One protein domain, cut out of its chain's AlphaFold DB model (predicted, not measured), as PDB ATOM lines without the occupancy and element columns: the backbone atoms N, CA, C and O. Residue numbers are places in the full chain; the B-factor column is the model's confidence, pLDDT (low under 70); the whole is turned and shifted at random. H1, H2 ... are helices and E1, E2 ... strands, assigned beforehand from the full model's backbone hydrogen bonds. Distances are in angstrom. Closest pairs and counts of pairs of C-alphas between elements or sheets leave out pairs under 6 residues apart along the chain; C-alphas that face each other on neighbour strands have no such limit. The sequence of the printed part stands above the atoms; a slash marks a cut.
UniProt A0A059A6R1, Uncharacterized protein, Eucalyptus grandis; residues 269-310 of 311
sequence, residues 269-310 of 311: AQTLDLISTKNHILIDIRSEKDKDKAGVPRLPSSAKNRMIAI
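Overview. This is residues 269 to 310 of the 311 residues of an uncharacterized protein of Eucalyptus grandis (UniProt A0A059A6R1). The backbone makes an elongated open loop: two short parallel strands, E1 and E2, run side by side along one long side, H2 turns the chain at one end, and H1 and H3 lie at the other end. Residues 295 to 300 run back along the other long side, from H2 to H3. The printed part has 42 residues, with three named helices and two named strands in the order H1, E1, H2, H3, E2, and the class is mixed, helices and strands. The two-strand sheet has the order E1, E2 and is parallel. The whole is only just compact, close to loose, with a radius of gyration of the C-alphas of 10.6 A and spans of 30 by 17 by 15 A.

Along the chain. H1, the longest helix, holds residues 269 to 277 and measures 12.2 A from first to last C-alpha; C-alpha 269 is at (140.881, 167.800, 129.365). E1, residues 282 to 284, is 6.5 A long. H2, residues 288 to 294, is 10.0 A long and begins at C-alpha 288, at (137.815, 157.556, 107.886). H3, residues 301 to 304, is 5.2 A long. E2, residues 307 to 309, is 6.6 A long and ends at C-alpha 309, at (132.475, 158.734, 114.243).

Arrangement. E1 and E2 are parallel neighbours, with 20 degrees between their directions. C-alphas 282 and 307 face each other at 4.7 A. N 308 and O 282, at 2.8 A, and N 284 and O 308, at 2.9 A, are within hydrogen-bond range. E1, H2, H3 and E2 form a strand-helix-strand unit, two parallel neighbour strands with helices between them along the chain, and its crossover is right-handed. The closest C-alphas of H1 and E1 are those of Ile 275 and Leu 282, 7.0 A apart. H1 and H3 only just touch, with 3 pairs of C-alphas within 8 A; the closest are those of Ser 276 and Ala 303, at 5.1 A. H2 is apart from H1 and from H3, and only just apart from E2, with their closest C-alphas 8.4 A apart. In H1 and H2 every O i to N i+4 pair is within hydrogen-bond range. H3, with four residues, is too short for such a pair, and its one O i to N i+3 pair is not within range.

Size, cuts and confidence. The two C-alphas farthest apart, those of Thr 277 and Lys 289, are 30.3 A from each other. The printed part has no cut. The links from H1 to E1, E1 to H2 and H3 to E2 are tight, the link from H2 to H3 is short, and no link is long. The mean pLDDT of the printed part is 90.7, and no printed residue is under 70.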
ATOM      1  N   ALA A 269     141.159 168.215 127.991       93.06
ATOM      2  CA  ALA A 269     140.881 167.800 129.365       93.06
ATOM      3  C   ALA A 269     139.446 168.142 129.800       93.06
ATOM      4  O   ALA A 269     138.756 167.299 130.368       93.06
ATOM      5  N   GLN A 270     138.970 169.350 129.481       93.19
ATOM      6  CA  GLN A 270     137.590 169.763 129.761       93.19
ATOM      7  C   GLN A 270     136.584 168.964 128.936       93.19
ATOM      8  O   GLN A 270     135.552 168.555 129.458       93.19
ATOM      9  N   THR A 271     136.891 168.687 127.668       93.12
ATOM     10  CA  THR A 271     136.052 167.831 126.825       93.12
ATOM     11  C   THR A 271     135.908 166.443 127.440       93.12
ATOM     12  O   THR A 271     134.791 165.941 127.534       93.12
ATOM     13  N   LEU A 272     137.006 165.844 127.917       92.06
ATOM     14  CA  LEU A 272     136.980 164.532 128.565       92.06
ATOM     15  C   LEU A 272     136.140 164.524 129.852       92.06
ATOM     16  O   LEU A 272     135.393 163.569 130.085       92.06
ATOM     17  N   ASP A 273     136.233 165.571 130.668       93.12
ATOM     18  CA  ASP A 273     135.399 165.710 131.866       93.12
ATOM     19  C   ASP A 273     133.912 165.857 131.499       93.12
ATOM     20  O   ASP A 273     133.055 165.139 132.016       93.12
ATOM     21  N   LEU A 274     133.589 166.704 130.519       92.62
ATOM     22  CA  LEU A 274     132.207 166.949 130.099       92.62
ATOM     23  C   LEU A 274     131.528 165.714 129.499       92.62
ATOM     24  O   LEU A 274     130.349 165.495 129.777       92.62
ATOM     25  N   ILE A 275     132.237 164.900 128.713       93.94
ATOM     26  CA  ILE A 275     131.673 163.660 128.145       93.94
ATOM     27  C   ILE A 275     131.540 162.541 129.186       93.94
ATOM     28  O   ILE A 275     130.662 161.685 129.057       93.94
ATOM     29  N   SER A 276     132.399 162.546 130.213       89.62
ATOM     30  CA  SER A 276     132.411 161.521 131.265       89.62
ATOM     31  C   SER A 276     131.380 161.814 132.354       89.62
ATOM     32  O   SER A 276     130.698 160.898 132.814       89.62
ATOM     33  N   THR A 277     131.238 163.084 132.734       91.12
ATOM     34  CA  THR A 277     130.398 163.534 133.852       91.12
ATOM     35  C   THR A 277     128.999 163.952 133.394       91.12
ATOM     36  O   THR A 277     128.008 163.666 134.067       91.12
ATOM     37  N   LYS A 278     128.879 164.612 132.235       89.00
ATOM     38  CA  LYS A 278     127.607 165.153 131.717       89.00
ATOM     39  C   LYS A 278     127.172 164.424 130.448       89.00
ATOM     40  O   LYS A 278     127.952 163.719 129.823       89.00
ATOM     41  N   ASN A 279     125.915 164.606 130.040       89.69
ATOM     42  CA  ASN A 279     125.339 163.975 128.848       89.69
ATOM     43  C   ASN A 279     125.762 164.668 127.533       89.69
ATOM     44  O   ASN A 279     124.912 165.143 126.786       89.69
ATOM     45  N   HIS A 280     127.072 164.764 127.279       91.88
ATOM     46  CA  HIS A 280     127.633 165.297 126.033       91.88
ATOM     47  C   HIS A 280     128.129 164.170 125.127       91.88
ATOM     48  O   HIS A 280     128.558 163.118 125.603       91.88
ATOM     49  N   ILE A 281     128.076 164.414 123.817       93.38
ATOM     50  CA  ILE A 281     128.507 163.480 122.776       93.38
ATOM     51  C   ILE A 281     129.744 164.063 122.098       93.38
ATOM     52  O   ILE A 281     129.747 165.228 121.702       93.38
ATOM     53  N   LEU A 282     130.787 163.248 121.959       93.44
ATOM     54  CA  LEU A 282     131.955 163.583 121.157       93.44
ATOM     55  C   LEU A 282     131.718 163.109 119.725       93.44
ATOM     56  O   LEU A 282     131.516 161.917 119.498       93.44
ATOM     57  N   ILE A 283     131.768 164.024 118.762       92.75
ATOM     58  CA  ILE A 283     131.612 163.701 117.341       92.75
ATOM     59  C   ILE A 283     132.970 163.860 116.654       92.75
ATOM     60  O   ILE A 283     133.500 164.967 116.583       92.75
ATOM     61  N   ASP A 284     133.536 162.759 116.154       91.62
ATOM     62  CA  ASP A 284     134.758 162.790 115.346       91.62
ATOM     63  C   ASP A 284     134.399 163.024 113.872       91.62
ATOM     64  O   ASP A 284     133.976 162.108 113.153       91.62
ATOM     65  N   ILE A 285     134.574 164.278 113.449       93.31
ATOM     66  CA  ILE A 285     134.315 164.775 112.092       93.31
ATOM     67  C   ILE A 285     135.464 164.497 111.107       93.31
ATOM     68  O   ILE A 285     135.367 164.882 109.943       93.31
ATOM     69  N   ARG A 286     136.575 163.888 111.548       93.06
ATOM     70  CA  ARG A 286     137.695 163.557 110.649       93.06
ATOM     71  C   ARG A 286     137.273 162.490 109.640       93.06
ATOM     72  O   ARG A 286     136.387 161.686 109.924       93.06
ATOM     73  N   SER A 287     137.938 162.443 108.489       91.88
ATOM     74  CA  SER A 287     137.681 161.402 107.489       91.88
ATOM     75  C   SER A 287     138.074 160.011 108.015       91.88
ATOM     76  O   SER A 287     138.992 159.897 108.834       91.88
ATOM     77  N   GLU A 288     137.427 158.940 107.541       90.38
ATOM     78  CA  GLU A 288     137.815 157.556 107.886       90.38
ATOM     79  C   GLU A 288     139.297 157.270 107.594       90.38
ATOM     80  O   GLU A 288     139.993 156.684 108.419       90.38
ATOM     81  N   LYS A 289     139.836 157.821 106.500       89.88
ATOM     82  CA  LYS A 289     141.259 157.690 106.139       89.88
ATOM     83  C   LYS A 289     142.203 158.264 107.199       89.88
ATOM     84  O   LYS A 289     143.296 157.734 107.399       89.88
ATOM     85  N   ASP A 290     141.813 159.355 107.858       89.81
ATOM     86  CA  ASP A 290     142.614 159.972 108.921       89.81
ATOM     87  C   ASP A 290     142.449 159.225 110.246       89.81
ATOM     88  O   ASP A 290     143.403 159.118 111.020       89.81
ATOM     89  N   LYS A 291     141.262 158.659 110.486       91.25
ATOM     90  CA  LYS A 291     140.978 157.795 111.639       91.25
ATOM     91  C   LYS A 291     141.785 156.497 111.580       91.25
ATOM     92  O   LYS A 291     142.320 156.091 112.608       91.25
ATOM     93  N   ASP A 292     141.957 155.908 110.400       89.69
ATOM     94  CA  ASP A 292     142.753 154.687 110.213       89.69
ATOM     95  C   ASP A 292     144.255 154.918 110.436       89.69
ATOM     96  O   ASP A 292     144.961 154.042 110.933       89.69
ATOM     97  N   LYS A 293     144.751 156.114 110.096       92.25
ATOM     98  CA  LYS A 293     146.168 156.483 110.248       92.25
ATOM     99  C   LYS A 293     146.517 156.949 111.657       92.25
ATOM    100  O   LYS A 293     147.527 156.526 112.213       92.25
ATOM    101  N   ALA A 294     145.718 157.863 112.208       89.75
ATOM    102  CA  ALA A 294     145.987 158.510 113.493       89.75
ATOM    103  C   ALA A 294     145.306 157.803 114.676       89.75
ATOM    104  O   ALA A 294     145.601 158.105 115.832       89.75
ATOM    105  N   GLY A 295     144.394 156.872 114.397       88.25
ATOM    106  CA  GLY A 295     143.585 156.198 115.399       88.25
ATOM    107  C   GLY A 295     142.424 157.047 115.922       88.25
ATOM    108  O   GLY A 295     142.285 158.252 115.665       88.25
ATOM    109  N   VAL A 296     141.574 156.384 116.705       89.69
ATOM    110  CA  VAL A 296     140.474 157.009 117.445       89.69
ATOM    111  C   VAL A 296     140.885 157.307 118.892       89.69
ATOM    112  O   VAL A 296     141.649 156.533 119.484       89.69
ATOM    113  N   PRO A 297     140.379 158.396 119.498       87.81
ATOM    114  CA  PRO A 297     140.650 158.711 120.896       87.81
ATOM    115  C   PRO A 297     140.243 157.564 121.829       87.81
ATOM    116  O   PRO A 297     139.141 157.019 121.734       87.81
ATOM    117  N   ARG A 298     141.123 157.202 122.770       88.19
ATOM    118  CA  ARG A 298     140.801 156.220 123.811       88.19
ATOM    119  C   ARG A 298     140.084 156.900 124.969       88.19
ATOM    120  O   ARG A 298     140.699 157.616 125.751       88.19
ATOM    121  N   LEU A 299     138.785 156.644 125.070       90.12
ATOM    122  CA  LEU A 299     137.932 157.155 126.138       90.12
ATOM    123  C   LEU A 299     137.738 156.114 127.255       90.12
ATOM    124  O   LEU A 299     137.773 154.909 126.978       90.12
ATOM    125  N   PRO A 300     137.499 156.548 128.508       89.62
ATOM    126  CA  PRO A 300     137.124 155.651 129.599       89.62
ATOM    127  C   PRO A 300     135.794 154.947 129.303       89.62
ATOM    128  O   PRO A 300     134.988 155.413 128.494       89.62
ATOM    129  N   SER A 301     135.534 153.828 129.985       87.62
ATOM    130  CA  SER A 301     134.335 153.000 129.768       87.62
ATOM    131  C   SER A 301     133.029 153.800 129.845       87.62
ATOM    132  O   SER A 301     132.136 153.572 129.034       87.62
ATOM    133  N   SER A 302     132.955 154.781 130.747       85.56
ATOM    134  CA  SER A 302     131.797 155.667 130.921       85.56
ATOM    135  C   SER A 302     131.497 156.549 129.702       85.56
ATOM    136  O   SER A 302     130.337 156.867 129.453       85.56
ATOM    137  N   ALA A 303     132.517 156.924 128.925       88.69
ATOM    138  CA  ALA A 303     132.388 157.825 127.776       88.69
ATOM    139  C   ALA A 303     132.498 157.105 126.420       88.69
ATOM    140  O   ALA A 303     132.188 157.693 125.386       88.69
ATOM    141  N   LYS A 304     132.888 155.822 126.398       87.94
ATOM    142  CA  LYS A 304     133.082 155.048 125.160       87.94
ATOM    143  C   LYS A 304     131.836 155.018 124.265       87.94
ATOM    144  O   LYS A 304     131.960 155.167 123.056       87.94
ATOM    145  N   ASN A 305     130.645 154.884 124.851       89.88
ATOM    146  CA  ASN A 305     129.374 154.851 124.108       89.88
ATOM    147  C   ASN A 305     128.887 156.241 123.663       89.88
ATOM    148  O   ASN A 305     127.842 156.348 123.027       89.88
ATOM    149  N   ARG A 306     129.610 157.305 124.024       90.81
ATOM    150  CA  ARG A 306     129.267 158.697 123.709       90.81
ATOM    151  C   ARG A 306     130.167 159.302 122.638       90.81
ATOM    152  O   ARG A 306     130.119 160.507 122.418       90.81
ATOM    153  N   MET A 307     130.978 158.481 121.978       91.50
ATOM    154  CA  MET A 307     131.767 158.886 120.823       91.50
ATOM    155  C   MET A 307     131.106 158.382 119.545       91.50
ATOM    156  O   MET A 307     130.902 157.180 119.388       91.50
ATOM    157  N   ILE A 308     130.793 159.302 118.636       91.69
ATOM    158  CA  ILE A 308     130.235 159.009 117.315       91.69
ATOM    159  C   ILE A 308     131.273 159.404 116.269       91.69
ATOM    160  O   ILE A 308     131.725 160.545 116.234       91.69
ATOM    161  N   ALA A 309     131.651 158.461 115.412       89.75
ATOM    162  CA  ALA A 309     132.475 158.734 114.243       89.75
ATOM    163  C   ALA A 309     131.563 158.865 113.021       89.75
ATOM    164  O   ALA A 309     130.732 157.992 112.775       89.75
ATOM    165  N   ILE A 310     131.715 159.956 112.277       88.12
ATOM    166  CA  ILE A 310     131.042 160.129 110.985       88.12
ATOM    167  C   ILE A 310     131.830 159.347 109.913       88.12
ATOM    168  O   ILE A 310     133.062 159.432 109.949       88.12
TER     169      ILE A 310